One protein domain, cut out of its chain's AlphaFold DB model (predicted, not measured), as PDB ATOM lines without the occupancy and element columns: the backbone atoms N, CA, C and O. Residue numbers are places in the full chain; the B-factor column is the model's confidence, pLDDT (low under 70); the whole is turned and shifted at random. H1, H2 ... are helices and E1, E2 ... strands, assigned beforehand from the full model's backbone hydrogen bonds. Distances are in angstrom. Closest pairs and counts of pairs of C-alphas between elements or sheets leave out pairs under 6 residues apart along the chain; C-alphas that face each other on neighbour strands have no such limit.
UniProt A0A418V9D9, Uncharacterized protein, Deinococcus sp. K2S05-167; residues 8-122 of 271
ATOM      1  N   PRO A   8     -36.541 -26.819  17.126       75.75
ATOM      2  CA  PRO A   8     -36.367 -25.430  17.514       75.75
ATOM      3  C   PRO A   8     -34.915 -25.204  17.910       75.75
ATOM      4  O   PRO A   8     -34.333 -25.964  18.689       75.75
ATOM      5  N   LYS A   9     -34.314 -24.186  17.298       78.00
ATOM      6  CA  LYS A   9     -32.890 -23.930  17.435       78.00
ATOM      7  C   LYS A   9     -32.636 -23.048  18.659       78.00
ATOM      8  O   LYS A   9     -33.215 -21.968  18.780       78.00
ATOM      9  N   VAL A  10     -31.731 -23.487  19.525       79.75
ATOM     10  CA  VAL A  10     -31.306 -22.764  20.730       79.75
ATOM     11  C   VAL A  10     -30.238 -21.733  20.372       79.75
ATOM     12  O   VAL A  10     -29.238 -22.066  19.734       79.75
ATOM     13  N   ASN A  11     -30.430 -20.490  20.804       80.75
ATOM     14  CA  ASN A  11     -29.392 -19.468  20.796       80.75
ATOM     15  C   ASN A  11     -28.773 -19.378  22.195       80.75
ATOM     16  O   ASN A  11     -29.353 -18.772  23.097       80.75
ATOM     17  N   VAL A  12     -27.626 -20.024  22.377       76.31
ATOM     18  CA  VAL A  12     -26.855 -19.988  23.623       76.31
ATOM     19  C   VAL A  12     -25.975 -18.745  23.594       76.31
ATOM     20  O   VAL A  12     -25.136 -18.608  22.707       76.31
ATOM     21  N   PHE A  13     -26.178 -17.848  24.552       71.69
ATOM     22  CA  PHE A  13     -25.451 -16.579  24.625       71.69
ATOM     23  C   PHE A  13     -24.394 -16.557  25.735       71.69
ATOM     24  O   PHE A  13     -23.533 -15.688  25.722       71.69
ATOM     25  N   ALA A  14     -24.432 -17.512  26.670       74.31
ATOM     26  CA  ALA A  14     -23.337 -17.763  27.604       74.31
ATOM     27  C   ALA A  14     -23.240 -19.264  27.909       74.31
ATOM     28  O   ALA A  14     -24.265 -19.929  28.082       74.31
ATOM     29  N   LEU A  15     -22.020 -19.801  27.970       76.56
ATOM     30  CA  LEU A  15     -21.759 -21.202  28.300       76.56
ATOM     31  C   LEU A  15     -20.546 -21.302  29.218       76.56
ATOM     32  O   LEU A  15     -19.430 -21.201  28.739       76.56
ATOM     33  N   ASP A  16     -20.761 -21.564  30.499       77.19
ATOM     34  CA  ASP A  16     -19.703 -21.744  31.487       77.19
ATOM     35  C   ASP A  16     -19.452 -23.234  31.771       77.19
ATOM     36  O   ASP A  16     -20.385 -24.034  31.918       77.19
ATOM     37  N   ILE A  17     -18.175 -23.607  31.852       78.06
ATOM     38  CA  ILE A  17     -17.712 -24.951  32.201       78.06
ATOM     39  C   ILE A  17     -16.707 -24.811  33.337       78.06
ATOM     40  O   ILE A  17     -15.566 -24.447  33.110       78.06
ATOM     41  N   SER A  18     -17.075 -25.170  34.559       77.94
ATOM     42  CA  SER A  18     -16.170 -25.121  35.712       77.94
ATOM     43  C   SER A  18     -15.406 -26.448  35.846       77.94
ATOM     44  O   SER A  18     -16.021 -27.470  36.183       77.94
ATOM     45  N   PRO A  19     -14.070 -26.489  35.629       76.62
ATOM     46  CA  PRO A  19     -13.284 -27.714  35.784       76.62
ATOM     47  C   PRO A  19     -13.225 -28.196  37.234       76.62
ATOM     48  O   PRO A  19     -13.217 -29.402  37.489       76.62
ATOM     49  N   GLU A  20     -13.193 -27.280  38.206       76.31
ATOM     50  CA  GLU A  20     -13.133 -27.648  39.622       76.31
ATOM     51  C   GLU A  20     -14.397 -28.377  40.085       76.31
ATOM     52  O   GLU A  20     -14.297 -29.367  40.811       76.31
ATOM     53  N   ASN A  21     -15.571 -27.959  39.612       80.88
ATOM     54  CA  ASN A  21     -16.845 -28.559  40.007       80.88
ATOM     55  C   ASN A  21     -17.350 -29.591  38.992       80.88
ATOM     56  O   ASN A  21     -18.305 -30.314  39.271       80.88
ATOM     57  N   GLN A  22     -16.696 -29.686  37.827       88.38
ATOM     58  CA  GLN A  22     -17.183 -30.443  36.671       88.38
ATOM     59  C   GLN A  22     -18.631 -30.039  36.353       88.38
ATOM     60  O   GLN A  22     -19.518 -30.884  36.207       88.38
ATOM     61  N   ARG A  23     -18.864 -28.719  36.346       87.88
ATOM     62  CA  ARG A  23     -20.181 -28.090  36.203       87.88
ATOM     63  C   ARG A  23     -20.302 -27.418  34.843       87.88
ATOM     64  O   ARG A  23     -19.359 -26.785  34.393       87.88
ATOM     65  N   LEU A  24     -21.471 -27.548  34.235       88.75
ATOM     66  CA  LEU A  24     -21.925 -26.848  33.044       88.75
ATOM     67  C   LEU A  24     -23.037 -25.878  33.445       88.75
ATOM     68  O   LEU A  24     -23.962 -26.289  34.150       88.75
ATOM     69  N   VAL A  25     -22.983 -24.647  32.946       88.38
ATOM     70  CA  VAL A  25     -24.092 -23.686  32.977       88.38
ATOM     71  C   VAL A  25     -24.238 -23.079  31.585       88.38
ATOM     72  O   VAL A  25     -23.320 -22.431  31.098       88.38
ATOM     73  N   ALA A  26     -25.376 -23.275  30.927       86.19
ATOM     74  CA  ALA A  26     -25.671 -22.669  29.630       86.19
ATOM     75  C   ALA A  26     -26.862 -21.725  29.755       86.19
ATOM     76  O   ALA A  26     -27.958 -22.183  30.065       86.19
ATOM     77  N   ASN A  27     -26.674 -20.441  29.457       86.06
ATOM     78  CA  ASN A  27     -27.764 -19.479  29.339       86.06
ATOM     79  C   ASN A  27     -28.140 -19.305  27.870       86.06
ATOM     80  O   ASN A  27     -27.282 -19.136  26.995       86.06
ATOM     81  N   TYR A  28     -29.435 -19.371  27.590       86.56
ATOM     82  CA  TYR A  28     -29.917 -19.421  26.223       86.56
ATOM     83  C   TYR A  28     -31.290 -18.788  26.039       86.56
ATOM     84  O   TYR A  28     -32.065 -18.593  26.974       86.56
ATOM     85  N   THR A  29     -31.600 -18.508  24.777       88.06
ATOM     86  CA  THR A  29     -32.946 -18.189  24.311       88.06
ATOM     87  C   THR A  29     -33.385 -19.205  23.264       88.06
ATOM     88  O   THR A  29     -32.580 -19.676  22.458       88.06
ATOM     89  N   VAL A  30     -34.663 -19.563  23.268       88.25
ATOM     90  CA  VAL A  30     -35.253 -20.485  22.297       88.25
ATOM     91  C   VAL A  30     -36.676 -20.053  21.978       88.25
ATOM     92  O   VAL A  30     -37.439 -19.702  22.872       88.25
ATOM     93  N   ASP A  31     -37.038 -20.071  20.700       87.44
ATOM     94  CA  ASP A  31     -38.436 -19.956  20.287       87.44
ATOM     95  C   ASP A  31     -39.077 -21.346  20.332       87.44
ATOM     96  O   ASP A  31     -38.724 -22.227  19.543       87.44
ATOM     97  N   VAL A  32     -39.972 -21.561  21.299       84.12
ATOM     98  CA  VAL A  32     -40.683 -22.836  21.485       84.12
ATOM     99  C   VAL A  32     -42.031 -22.861  20.756       84.12
ATOM    100  O   VAL A  32     -42.758 -23.850  20.851       84.12
ATOM    101  N   GLY A  33     -42.358 -21.806  20.001       82.25
ATOM    102  CA  GLY A  33     -43.597 -21.688  19.245       82.25
ATOM    103  C   GLY A  33     -44.825 -21.375  20.103       82.25
ATOM    104  O   GLY A  33     -44.771 -21.241  21.326       82.25
ATOM    105  N   PHE A  34     -45.973 -21.218  19.445       75.00
ATOM    106  CA  PHE A  34     -47.230 -20.863  20.107       75.00
ATOM    107  C   PHE A  34     -47.702 -21.962  21.086       75.00
ATOM    108  O   PHE A  34     -47.647 -23.141  20.731       75.00
ATOM    109  N   PRO A  35     -48.228 -21.612  22.281       80.44
ATOM    110  CA  PRO A  35     -48.467 -20.256  22.796       80.44
ATOM    111  C   PRO A  35     -47.302 -19.650  23.589       80.44
ATOM    112  O   PRO A  35     -47.342 -18.467  23.905       80.44
ATOM    113  N   ALA A  36     -46.281 -20.438  23.933       81.00
ATOM    114  CA  ALA A  36     -45.220 -20.010  24.845       81.00
ATOM    115  C   ALA A  36     -44.211 -19.033  24.205       81.00
ATOM    116  O   ALA A  36     -43.581 -18.256  24.916       81.00
ATOM    117  N   GLY A  37     -44.082 -19.029  22.877       86.44
ATOM    118  CA  GLY A  37     -43.247 -18.094  22.126       86.44
ATOM    119  C   GLY A  37     -41.763 -18.200  22.476       86.44
ATOM    120  O   GLY A  37     -41.230 -19.289  22.681       86.44
ATOM    121  N   LYS A  38     -41.078 -17.056  22.544       89.12
ATOM    122  CA  LYS A  38     -39.663 -16.998  22.920       89.12
ATOM    123  C   LYS A  38     -39.498 -17.164  24.431       89.12
ATOM    124  O   LYS A  38     -40.104 -16.435  25.206       89.12
ATOM    125  N   GLN A  39     -38.630 -18.088  24.821       90.31
ATOM    126  CA  GLN A  39     -38.299 -18.418  26.202       90.31
ATOM    127  C   GLN A  39     -36.811 -18.177  26.449       90.31
ATOM    128  O   GLN A  39     -35.971 -18.503  25.604       90.31
ATOM    129  N   THR A  40     -36.489 -17.624  27.615       91.50
ATOM    130  CA  THR A  40     -35.118 -17.499  28.119       91.50
ATOM    131  C   THR A  40     -34.927 -18.533  29.214       91.50
ATOM    132  O   THR A  40     -35.842 -18.763  30.000       91.50
ATOM    133  N   GLY A  41     -33.769 -19.181  29.270       92.31
ATOM    134  CA  GLY A  41     -33.535 -20.225  30.253       92.31
ATOM    135  C   GLY A  41     -32.071 -20.508  30.532       92.31
ATOM    136  O   GLY A  41     -31.172 -19.979  29.875       92.31
ATOM    137  N   THR A  42     -31.878 -21.381  31.510       93.50
ATOM    138  CA  THR A  42     -30.593 -21.892  31.961       93.50
ATOM    139  C   THR A  42     -30.631 -23.420  31.967       93.50
ATOM    140  O   THR A  42     -31.605 -24.033  32.408       93.50
ATOM    141  N   LEU A  43     -29.565 -24.041  31.469       93.88
ATOM    142  CA  LEU A  43     -29.284 -25.466  31.603       93.88
ATOM    143  C   LEU A  43     -28.115 -25.609  32.569       93.88
ATOM    144  O   LEU A  43     -27.032 -25.104  32.283       93.88
ATOM    145  N   GLU A  44     -28.305 -26.347  33.654       94.69
ATOM    146  CA  GLU A  44     -27.245 -26.641  34.615       94.69
ATOM    147  C   GLU A  44     -26.996 -28.140  34.741       94.69
ATOM    148  O   GLU A  44     -27.926 -28.942  34.717       94.69
ATOM    149  N   MET A  45     -25.738 -28.539  34.902       94.88
ATOM    150  CA  MET A  45     -25.357 -29.927  35.179       94.88
ATOM    151  C   MET A  45     -24.060 -29.949  35.987       94.88
ATOM    152  O   MET A  45     -23.110 -29.278  35.613       94.88
ATOM    153  N   GLU A  46     -23.977 -30.730  37.066       94.81
ATOM    154  CA  GLU A  46     -22.766 -30.829  37.902       94.81
ATOM    155  C   GLU A  46     -22.377 -32.291  38.144       94.81
ATOM    156  O   GLU A  46     -23.033 -33.010  38.905       94.81
ATOM    157  N   CYS A  47     -21.296 -32.741  37.503       94.19
ATOM    158  CA  CYS A  47     -20.902 -34.151  37.480       94.19
ATOM    159  C   CYS A  47     -20.317 -34.664  38.801       94.19
ATOM    160  O   CYS A  47     -20.309 -35.874  39.027       94.19
ATOM    161  N   LYS A  48     -19.853 -33.772  39.687       91.31
ATOM    162  CA  LYS A  48     -19.438 -34.132  41.054       91.31
ATOM    163  C   LYS A  48     -20.610 -34.301  42.031       91.31
ATOM    164  O   LYS A  48     -20.401 -34.826  43.120       91.31
ATOM    165  N   LYS A  49     -21.824 -33.883  41.649       91.94
ATOM    166  CA  LYS A  49     -23.068 -34.109  42.402       91.94
ATOM    167  C   LYS A  49     -23.889 -35.218  41.737       91.94
ATOM    168  O   LYS A  49     -23.418 -36.343  41.623       91.94
ATOM    169  N   SER A  50     -25.114 -34.920  41.302       91.06
ATOM    170  CA  SER A  50     -26.002 -35.890  40.653       91.06
ATOM    171  C   SER A  50     -25.644 -36.140  39.187       91.06
ATOM    172  O   SER A  50     -25.994 -37.185  38.645       91.06
ATOM    173  N   GLY A  51     -25.006 -35.172  38.518       91.69
ATOM    174  CA  GLY A  51     -24.801 -35.178  37.070       91.69
ATOM    175  C   GLY A  51     -26.090 -35.126  36.242       91.69
ATOM    176  O   GLY A  51     -26.018 -35.245  35.023       91.69
ATOM    177  N   ILE A  52     -27.260 -34.974  36.872       94.50
ATOM    178  CA  ILE A  52     -28.550 -34.879  36.184       94.50
ATOM    179  C   ILE A  52     -28.711 -33.436  35.692       94.50
ATOM    180  O   ILE A  52     -28.679 -32.528  36.526       94.50
ATOM    181  N   PRO A  53     -28.884 -33.203  34.379       94.81
ATOM    182  CA  PRO A  53     -29.117 -31.864  33.867       94.81
ATOM    183  C   PRO A  53     -30.467 -31.308  34.329       94.81
ATOM    184  O   PRO A  53     -31.467 -32.028  34.357       94.81
ATOM    185  N   VAL A  54     -30.503 -30.017  34.636       94.94
ATOM    186  CA  VAL A  54     -31.700 -29.275  35.038       94.94
ATOM    187  C   VAL A  54     -31.908 -28.126  34.061       94.94
ATOM    188  O   VAL A  54     -30.972 -27.397  33.752       94.94
ATOM    189  N   VAL A  55     -33.135 -27.981  33.564       94.81
ATOM    190  CA  VAL A  55     -33.550 -26.888  32.677       94.81
ATOM    191  C   VAL A  55     -34.525 -25.997  33.426       94.81
ATOM    192  O   VAL A  55     -35.559 -26.475  33.892       94.81
ATOM    193  N   GLN A  56     -34.205 -24.709  33.497       95.81
ATOM    194  CA  GLN A  56     -35.057 -23.679  34.079       95.81
ATOM    195  C   GLN A  56     -35.320 -22.592  33.044       95.81
ATOM    196  O   GLN A  56     -34.402 -22.161  32.353       95.81
ATOM    197  N   ALA A  57     -36.570 -22.168  32.908       93.88
ATOM    198  CA  ALA A  57     -36.937 -20.981  32.157       93.88
ATOM    199  C   ALA A  57     -37.172 -19.809  33.105       93.88
ATOM    200  O   ALA A  57     -37.565 -19.989  34.259       93.88
ATOM    201  N   TRP A  58     -36.973 -18.614  32.576       92.12
ATOM    202  CA  TRP A  58     -37.125 -17.359  33.284       92.12
ATOM    203  C   TRP A  58     -38.072 -16.461  32.507       92.12
ATOM    204  O   TRP A  58     -37.933 -16.291  31.292       92.12
ATOM    205  N   LYS A  59     -39.014 -15.855  33.222       89.94
ATOM    206  CA  LYS A  59     -39.939 -14.872  32.678       89.94
ATOM    207  C   LYS A  59     -39.676 -13.525  33.321       89.94
ATOM    208  O   LYS A  59     -39.598 -13.408  34.541       89.94
ATOM    209  N   GLU A  60     -39.580 -12.501  32.490       84.81
ATOM    210  CA  GLU A  60     -39.523 -11.126  32.963       84.81
ATOM    211  C   GLU A  60     -40.895 -10.714  33.509       84.81
ATOM    212  O   GLU A  60     -41.909 -10.791  32.807       84.81
ATOM    213  N   VAL A  61     -40.940 -10.309  34.777       89.38
ATOM    214  CA  VAL A  61     -42.168  -9.852  35.452       89.38
ATOM    215  C   VAL A  61     -42.224  -8.330  35.577       89.38
ATOM    216  O   VAL A  61     -43.312  -7.757  35.647       89.38
ATOM    217  N   LYS A  62     -41.061  -7.669  35.573       87.50
ATOM    218  CA  LYS A  62     -40.845  -6.214  35.503       87.50
ATOM    219  C   LYS A  62     -39.495  -5.971  34.827       87.50
ATOM    220  O   LYS A  62     -38.695  -6.895  34.789       87.50
ATOM    221  N   MET A  63     -39.237  -4.745  34.367       87.50
ATOM    222  CA  MET A  63     -37.945  -4.372  33.771       87.50
ATOM    223  C   MET A  63     -36.782  -4.869  34.643       87.50
ATOM    224  O   MET A  63     -36.744  -4.568  35.840       87.50
ATOM    225  N   ASP A  64     -35.901  -5.681  34.058       79.88
ATOM    226  CA  ASP A  64     -34.734  -6.307  34.706       79.88
ATOM    227  C   ASP A  64     -35.053  -7.220  35.915       79.88
ATOM    228  O   ASP A  64     -34.172  -7.570  36.700       79.88
ATOM    229  N   THR A  65     -36.312  -7.633  36.087       85.62
ATOM    230  CA  THR A  65     -36.757  -8.539  37.155       85.62
ATOM    231  C   THR A  65     -37.307  -9.825  36.554       85.62
ATOM    232  O   THR A  65     -38.338  -9.814  35.875       85.62
ATOM    233  N   TYR A  66     -36.651 -10.942  36.859       86.12
ATOM    234  CA  TYR A  66     -36.984 -12.261  36.330       86.12
ATOM    235  C   TYR A  66     -37.433 -13.205  37.446       86.12
ATOM    236  O   TYR A  66     -36.830 -13.243  38.517       86.12
ATOM    237  N   GLU A  67     -38.469 -13.990  37.171       93.19
ATOM    238  CA  GLU A  67     -38.938 -15.081  38.027       93.19
ATOM    239  C   GLU A  67     -38.873 -16.407  37.262       93.19
ATOM    240  O   GLU A  67     -38.912 -16.428  36.027       93.19
ATOM    241  N   GLU A  68     -38.747 -17.521  37.987       93.38
ATOM    242  CA  GLU A  68     -38.769 -18.852  37.377       93.38
ATOM    243  C   GLU A  68     -40.133 -19.105  36.716       93.38
ATOM    244  O   GLU A  68     -41.185 -18.849  37.304       93.38
ATOM    245  N   ASP A  69     -40.115 -19.638  35.494       93.12
ATOM    246  CA  ASP A  69     -41.306 -20.012  34.732       93.12
ATOM    247  C   ASP A  69     -41.362 -21.538  34.531       93.12
ATOM    248  O   ASP A  69     -40.861 -22.068  33.532       93.12
ATOM    249  N   PRO A  70     -42.012 -22.290  35.443       93.94
ATOM    250  CA  PRO A  70     -42.146 -23.738  35.310       93.94
ATOM    251  C   PRO A  70     -42.875 -24.183  34.034       93.94
ATOM    252  O   PRO A  70     -42.653 -25.303  33.559       93.94
ATOM    253  N   ALA A  71     -43.765 -23.350  33.479       91.25
ATOM    254  CA  ALA A  71     -44.444 -23.651  32.221       91.25
ATOM    255  C   ALA A  71     -43.482 -23.483  31.036       91.25
ATOM    256  O   ALA A  71     -43.437 -24.358  30.166       91.25
ATOM    257  N   GLY A  72     -42.656 -22.435  31.058       90.31
ATOM    258  CA  GLY A  72     -41.545 -22.228  30.130       90.31
ATOM    259  C   GLY A  72     -40.554 -23.395  30.131       90.31
ATOM    260  O   GLY A  72     -40.253 -23.946  29.072       90.31
ATOM    261  N   SER A  73     -40.131 -23.872  31.311       93.12
ATOM    262  CA  SER A  73     -39.223 -25.027  31.441       93.12
ATOM    263  C   SER A  73     -39.795 -26.276  30.762       93.12
ATOM    264  O   SER A  73     -39.108 -26.963  30.000       93.12
ATOM    265  N   LYS A  74     -41.088 -26.554  30.986       91.31
ATOM    266  CA  LYS A  74     -41.799 -27.672  30.344       91.31
ATOM    267  C   LYS A  74     -41.908 -27.488  28.832       91.31
ATOM    268  O   LYS A  74     -41.717 -28.458  28.099       91.31
ATOM    269  N   ALA A  75     -42.188 -26.273  28.361       89.69
ATOM    270  CA  ALA A  75     -42.284 -25.970  26.937       89.69
ATOM    271  C   ALA A  75     -40.939 -26.175  26.218       89.69
ATOM    272  O   ALA A  75     -40.906 -26.786  25.150       89.69
ATOM    273  N   ILE A  76     -39.821 -25.769  26.831       90.19
ATOM    274  CA  ILE A  76     -38.470 -25.997  26.292       90.19
ATOM    275  C   ILE A  76     -38.202 -27.494  26.119       90.19
ATOM    276  O   ILE A  76     -37.806 -27.919  25.032       90.19
ATOM    277  N   LEU A  77     -38.462 -28.307  27.144       90.00
ATOM    278  CA  LEU A  77     -38.259 -29.756  27.059       90.00
ATOM    279  C   LEU A  77     -39.193 -30.411  26.027       90.00
ATOM    280  O   LEU A  77     -38.747 -31.239  25.230       90.00
ATOM    281  N   ALA A  78     -40.465 -30.005  25.976       87.38
ATOM    282  CA  ALA A  78     -41.434 -30.511  25.002       87.38
ATOM    283  C   ALA A  78     -41.053 -30.167  23.552       87.38
ATOM    284  O   ALA A  78     -41.262 -30.975  22.646       87.38
ATOM    285  N   SER A  79     -40.438 -28.999  23.343       86.50
ATOM    286  CA  SER A  79     -39.961 -28.543  22.035       86.50
ATOM    287  C   SER A  79     -38.784 -29.368  21.495       86.50
ATOM    288  O   SER A  79     -38.480 -29.306  20.306       86.50
ATOM    289  N   LYS A  80     -38.117 -30.160  22.350       87.94
ATOM    290  CA  LYS A  80     -36.881 -30.907  22.045       87.94
ATOM    291  C   LYS A  80     -35.686 -30.028  21.658       87.94
ATOM    292  O   LYS A  80     -34.692 -30.559  21.155       87.94
ATOM    293  N   ALA A  81     -35.745 -28.720  21.905       84.94
ATOM    294  CA  ALA A  81     -34.605 -27.820  21.740       84.94
ATOM    295  C   ALA A  81     -33.438 -28.217  22.659       84.94
ATOM    296  O   ALA A  81     -32.279 -28.220  22.243       84.94
ATOM    297  N   ILE A  82     -33.766 -28.648  23.880       90.19
ATOM    298  CA  ILE A  82     -32.850 -29.322  24.800       90.19
ATOM    299  C   ILE A  82     -33.430 -30.695  25.119       90.19
ATOM    300  O   ILE A  82     -34.604 -30.813  25.470       90.19
ATOM    301  N   GLN A  83     -32.616 -31.736  24.979       91.62
ATOM    302  CA  GLN A  83     -33.006 -33.110  25.291       91.62
ATOM    303  C   GLN A  83     -32.159 -33.612  26.451       91.62
ATOM    304  O   GLN A  83     -30.934 -33.520  26.409       91.62
ATOM    305  N   ILE A  84     -32.810 -34.153  27.475       92.19
ATOM    306  CA  ILE A  84     -32.153 -34.716  28.655       92.19
ATOM    307  C   ILE A  84     -32.327 -36.233  28.615       92.19
ATOM    308  O   ILE A  84     -33.414 -36.742  28.344       92.19
ATOM    309  N   THR A  85     -31.254 -36.978  28.857       90.31
ATOM    310  CA  THR A  85     -31.282 -38.444  28.933       90.31
ATOM    311  C   THR A  85     -30.341 -38.903  30.036       90.31
ATOM    312  O   THR A  85     -29.129 -38.978  29.838       90.31
ATOM    313  N   GLY A  86     -30.898 -39.198  31.212       90.56
ATOM    314  CA  GLY A  86     -30.105 -39.532  32.395       90.56
ATOM    315  C   GLY A  86     -29.146 -38.393  32.747       90.56
ATOM    316  O   GLY A  86     -29.582 -37.282  33.023       90.56
ATOM    317  N   THR A  87     -27.844 -38.668  32.690       92.00
ATOM    318  CA  THR A  87     -26.760 -37.712  32.976       92.00
ATOM    319  C   THR A  87     -26.207 -37.015  31.728       92.00
ATOM    320  O   THR A  87     -25.053 -36.580  31.709       92.00
ATOM    321  N   ALA A  88     -26.990 -36.965  30.647       94.44
ATOM    322  CA  ALA A  88     -26.615 -36.320  29.396       94.44
ATOM    323  C   ALA A  88     -27.637 -35.254  28.988       94.44
ATOM    324  O   ALA A  88     -28.844 -35.466  29.107       94.44
ATOM    325  N   ALA A  89     -27.139 -34.149  28.440       93.69
ATOM    326  CA  ALA A  89     -27.919 -33.108  27.790       93.69
ATOM    327  C   ALA A  89     -27.461 -32.936  26.336       93.69
ATOM    328  O   ALA A  89     -26.264 -32.919  26.045       93.69
ATOM    329  N   LEU A  90     -28.414 -32.789  25.422       91.50
ATOM    330  CA  LEU A  90     -28.197 -32.411  24.030       91.50
ATOM    331  C   LEU A  90     -28.830 -31.042  23.796       91.50
ATOM    332  O   LEU A  90     -30.042 -30.900  23.946       91.50
ATOM    333  N   ILE A  91     -28.025 -30.060  23.405       88.00
ATOM    334  CA  ILE A  91     -28.479 -28.716  23.042       88.00
ATOM    335  C   ILE A  91     -28.519 -28.631  21.518       88.00
ATOM    336  O   ILE A  91     -27.472 -28.689  20.873       88.00
ATOM    337  N   ASN A  92     -29.710 -28.484  20.934       81.69
ATOM    338  CA  ASN A  92     -29.882 -28.271  19.496       81.69
ATOM    339  C   ASN A  92     -29.641 -26.801  19.152       81.69
ATOM    340  O   ASN A  92     -30.574 -26.025  18.946       81.69
ATOM    341  N   ALA A  93     -28.377 -26.403  19.133       72.75
ATOM    342  CA  ALA A  93     -28.010 -25.028  18.867       72.75
ATOM    343  C   ALA A  93     -28.046 -24.684  17.370       72.75
ATOM    344  O   ALA A  93     -28.152 -25.557  16.503       72.75
ATOM    345  N   TRP A  94     -27.954 -23.391  17.052       63.12
ATOM    346  CA  TRP A  94     -28.022 -22.892  15.669       63.12
ATOM    347  C   TRP A  94     -26.956 -23.487  14.744       63.12
ATOM    348  O   TRP A  94     -27.240 -23.745  13.574       63.12
ATOM    349  N   TYR A  95     -25.783 -23.762  15.302       62.34
ATOM    350  CA  TYR A  95     -24.619 -24.365  14.655       62.34
ATOM    351  C   TYR A  95     -24.569 -25.890  14.829       62.34
ATOM    352  O   TYR A  95     -23.533 -26.507  14.619       62.34
ATOM    353  N   GLY A  96     -25.686 -26.512  15.211       68.06
ATOM    354  CA  GLY A  96     -25.833 -27.955  15.350       68.06
ATOM    355  C   GLY A  96     -25.826 -28.463  16.792       68.06
ATOM    356  O   GLY A  96     -25.641 -27.700  17.742       68.06
ATOM    357  N   PRO A  97     -26.089 -29.768  16.972       77.94
ATOM    358  CA  PRO A  97     -26.270 -30.351  18.289       77.94
ATOM    359  C   PRO A  97     -24.942 -30.486  19.047       77.94
ATOM    360  O   PRO A  97     -24.014 -31.139  18.568       77.94
ATOM    361  N   LEU A  98     -24.890 -29.939  20.261       81.00
ATOM    362  CA  LEU A  98     -23.823 -30.174  21.236       81.00
ATOM    363  C   LEU A  98     -24.309 -31.103  22.328       81.00
ATOM    364  O   LEU A  98     -25.349 -30.854  22.941       81.00
ATOM    365  N   ARG A  99     -23.537 -32.151  22.605       90.12
ATOM    366  CA  ARG A  99     -23.848 -33.075  23.684       90.12
ATOM    367  C   ARG A  99     -22.883 -32.880  24.842       90.12
ATOM    368  O   ARG A  99     -21.672 -32.910  24.656       90.12
ATOM    369  N   PHE A 100     -23.435 -32.774  26.041       92.62
ATOM    370  CA  PHE A 100     -22.700 -32.781  27.296       92.62
ATOM    371  C   PHE A 100     -23.150 -33.978  28.120       92.62
ATOM    372  O   PHE A 100     -24.340 -34.296  28.141       92.62
ATOM    373  N   TYR A 101     -22.230 -34.668  28.783       95.75
ATOM    374  CA  TYR A 101     -22.604 -35.762  29.672       95.75
ATOM    375  C   TYR A 101     -21.587 -35.989  30.780       95.75
ATOM    376  O   TYR A 101     -20.390 -35.752  30.612       95.75
ATOM    377  N   CYS A 102     -22.072 -36.511  31.901       95.12
ATOM    378  CA  CYS A 102     -21.220 -36.932  33.001       95.12
ATOM    379  C   CYS A 102     -20.831 -38.404  32.864       95.12
ATOM    380  O   CYS A 102     -21.688 -39.276  32.693       95.12
ATOM    381  N   LYS A 103     -19.538 -38.695  33.008       93.69
ATOM    382  CA  LYS A 103     -19.009 -40.056  33.146       93.69
ATOM    383  C   LYS A 103     -17.878 -40.041  34.164       93.69
ATOM    384  O   LYS A 103     -16.981 -39.218  34.059       93.69
ATOM    385  N   ASN A 104     -17.910 -40.947  35.142       92.56
ATOM    386  CA  ASN A 104     -16.902 -41.021  36.210       92.56
ATOM    387  C   ASN A 104     -16.676 -39.667  36.916       92.56
ATOM    388  O   ASN A 104     -15.539 -39.260  37.136       92.56
ATOM    389  N   SER A 105     -17.764 -38.941  37.197       91.75
ATOM    390  CA  SER A 105     -17.752 -37.586  37.776       91.75
ATOM    391  C   SER A 105     -17.027 -36.512  36.953       91.75
ATOM    392  O   SER A 105     -16.761 -35.431  37.469       91.75
ATOM    393  N   ILE A 106     -16.740 -36.782  35.676       92.50
ATOM    394  CA  ILE A 106     -16.120 -35.848  34.732       92.50
ATOM    395  C   ILE A 106     -17.162 -35.403  33.709       92.50
ATOM    396  O   ILE A 106     -17.941 -36.222  33.209       92.50
ATOM    397  N   LEU A 107     -17.157 -34.109  33.402       92.25
ATOM    398  CA  LEU A 107     -17.964 -33.497  32.360       92.25
ATOM    399  C   LEU A 107     -17.275 -33.658  31.006       92.25
ATOM    400  O   LEU A 107     -16.174 -33.153  30.794       92.25
ATOM    401  N   TYR A 108     -17.946 -34.340  30.086       92.38
ATOM    402  CA  TYR A 108     -17.508 -34.501  28.709       92.38
ATOM    403  C   TYR A 108     -18.376 -33.677  27.769       92.38
ATOM    404  O   TYR A 108     -19.605 -33.702  27.869       92.38
ATOM    405  N   THR A 109     -17.735 -33.039  26.797       88.56
ATOM    406  CA  THR A 109     -18.385 -32.488  25.610       88.56
ATOM    407  C   THR A 109     -18.109 -33.397  24.424       88.56
ATOM    408  O   THR A 109     -16.957 -33.613  24.046       88.56
ATOM    409  N   ASP A 110     -19.175 -33.925  23.837       88.62
ATOM    410  CA  ASP A 110     -19.161 -34.724  22.616       88.62
ATOM    411  C   ASP A 110     -19.475 -33.819  21.422       88.62
ATOM    412  O   ASP A 110     -20.576 -33.275  21.284       88.62
ATOM    413  N   PHE A 111     -18.461 -33.654  20.571       81.12
ATOM    414  CA  PHE A 111     -18.512 -32.842  19.359       81.12
ATOM    415  C   PHE A 111     -18.571 -33.700  18.085       81.12
ATOM    416  O   PHE A 111     -18.382 -33.180  16.987       81.12
ATOM    417  N   SER A 112     -18.863 -35.003  18.186       80.62
ATOM    418  CA  SER A 112     -18.866 -35.942  17.048       80.62
ATOM    419  C   SER A 112     -19.773 -35.505  15.894       80.62
ATOM    420  O   SER A 112     -19.417 -35.649  14.723       80.62
ATOM    421  N   ARG A 113     -20.934 -34.917  16.205       77.75
ATOM    422  CA  ARG A 113     -21.872 -34.389  15.203       77.75
ATOM    423  C   ARG A 113     -21.300 -33.183  14.460       77.75
ATOM    424  O   ARG A 113     -21.381 -33.145  13.236       77.75
ATOM    425  N   LEU A 114     -20.666 -32.262  15.182       72.56
ATOM    426  CA  LEU A 114     -19.987 -31.098  14.605       72.56
ATOM    427  C   LEU A 114     -18.763 -31.508  13.781       72.56
ATOM    428  O   LEU A 114     -18.526 -30.978  12.701       72.56
ATOM    429  N   ALA A 115     -18.008 -32.501  14.253       70.25
ATOM    430  CA  ALA A 115     -16.869 -33.053  13.530       70.25
ATOM    431  C   ALA A 115     -17.268 -33.670  12.177       70.25
ATOM    432  O   ALA A 115     -16.475 -33.644  11.228       70.25
ATOM    433  N   ALA A 116     -18.475 -34.243  12.101       71.25
ATOM    434  CA  ALA A 116     -18.969 -34.982  10.948       71.25
ATOM    435  C   ALA A 116     -19.653 -34.110   9.880       71.25
ATOM    436  O   ALA A 116     -19.587 -34.477   8.705       71.25
ATOM    437  N   ASP A 117     -20.281 -32.987  10.244       67.75
ATOM    438  CA  ASP A 117     -21.093 -32.184   9.321       67.75
ATOM    439  C   ASP A 117     -20.356 -30.915   8.828       67.75
ATOM    440  O   ASP A 117     -20.079 -30.006   9.608       67.75
ATOM    441  N   PRO A 118     -20.018 -30.819   7.524       55.59
ATOM    442  CA  PRO A 118     -19.399 -29.635   6.922       55.59
ATOM    443  C   PRO A 118     -20.220 -28.358   6.910       55.59
ATOM    444  O   PRO A 118     -19.654 -27.299   6.659       55.59
ATOM    445  N   THR A 119     -21.534 -28.486   7.032       57.28
ATOM    446  CA  THR A 119     -22.494 -27.440   6.670       57.28
ATOM    447  C   THR A 119     -22.980 -26.648   7.875       57.28
ATOM    448  O   THR A 119     -23.646 -25.625   7.720       57.28
ATOM    449  N   LEU A 120     -22.634 -27.104   9.079       57.09
ATOM    450  CA  LEU A 120     -22.998 -26.462  10.328       57.09
ATOM    451  C   LEU A 120     -22.189 -25.177  10.538       57.09
ATOM    452  O   LEU A 120     -20.959 -25.182  10.502       57.09
ATOM    453  N   GLN A 121     -22.903 -24.076  10.762       52.59
ATOM    454  CA  GLN A 121     -22.354 -22.731  10.921       52.59
ATOM    455  C   GLN A 121     -22.894 -22.080  12.187       52.59
ATOM    456  O   GLN A 121     -24.097 -22.131  12.443       52.59
ATOM    457  N   GLY A 122     -22.035 -21.382  12.922       46.78
ATOM    458  CA  GLY A 122     -22.462 -20.385  13.902       46.78
ATOM    459  C   GLY A 122     -21.504 -20.263  15.069       46.78
ATOM    460  O   GLY A 122     -20.733 -21.182  15.315       46.78
TER     461      GLY A 122
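What this domain is: This is residues 8 to 122 of the 271 residues of an uncharacterized protein of Deinococcus sp. K2S05-167 (UniProt A0A418V9D9). Two antiparallel sheets stand partly face to face as a sandwich: a larger sheet of five strands, twisted and curled, and a flatter sheet of four. Helix H1 packs on E4 of the larger sheet, in the stretch that leads from E5 to E6, while the short H2 only grazes the smaller sheet; at its far end E4 runs on past E3 and pairs with E5, away from the smaller sheet. The printed part has 115 residues, with nine named strands and two named helices in the chain order E1 E2 E3 E4 E5 H1 E6 E7 E8 E9 H2, and the class is mostly strand. The sheets' orders are E1 E2 E3 E4 E5 and E6 E7 E8 E9. The whole is compact, with a radius of gyration of the C-alphas of 14.2 A and spans of 40 by 36 by 23 A.

How they stand to each other: Begin with the larger sheet: E1 at residues 10 to 18, E2 at 23 to 31, E3 at 38 to 46, E4 at 54 to 62 and E5 at 65 to 68. It is a meander, each strand the antiparallel neighbour of the one before, and each two in succession form a hairpin. Look for N 16 and O 25 at 2.8 A between E1 and E2, N 26 and O 43 at 2.8 A between E2 and E3, N 56 and O 42 at 2.9 A between E3 and E4, and N 59 and O 67 at 2.9 A between E4 and E5. The pairing of E4 is staggered: its residues 54 to 58 pair with E3 and its residues 58 to 62 with E5. From edge to edge the strands' lines turn by 83 degrees. H1, residues 70 to 79, is on this sheet at a height of 8.0 A, the two layers being a helix on one face of a sheet. It lies over E4, at 55 degrees on the local plane, slantwise to the strands; the closest C-alphas are those of Ala 57 and Ser 73, 4.7 A apart. The other sheet is a second meander of hairpins: E6 at residues 82 to 85, E7 at 88 to 93, E8 at 96 to 103 and E9 at 106 to 110. Find N 83 and O 90 at 2.9 A for E6 and E7, N 91 and O 98 at 2.8 A for E7 and E8, and N 101 and O 108 at 2.9 A for E8 and E9. In the sandwich, the parts of the two sheets that face each other are 10.7 A centre to centre, their strands at 30 degrees. Between the sheets, the closest C-alphas of E1 and E7 are those of Val 10 and Ala 93, 4.4 A apart. E5 is apart from E6, E7, E8 and E9. H2, residues 112 to 116, only grazes the smaller sheet with its residues 112 to 114; C-alphas 96 and 114, the closest of E8 and H2, are 6.7 A apart. In H1 and H2 every O i to N i+4 pair is within hydrogen-bond range.

Where its parts are: Find C-alpha 10 at (-31.306, -22.764, 20.730), where E1 begins; it bends by 71 degrees at residue 13 and spans 21.4 A. E2 spans 25.5 A, E3 26.5 A and E4 24.8 A, ending at C-alpha 62, (-40.845, -6.214, 35.503). H1 is 14.3 A long, E7 15.5 A and E8 22.6 A; the shorter E5, E6 and E9 have 4, 4 and 5 residues. H2 ends at C-alpha 116, (-18.969, -34.982, 10.948).

The domain as a whole: The two C-alphas farthest apart are those of Lys 62 and Ala 116, 43.7 A. The printed part has no cut, and no link between named elements is long. The mean pLDDT of the printed part is 84.9; look with care at residues 94 to 96 and 117 to 122, which are under 70.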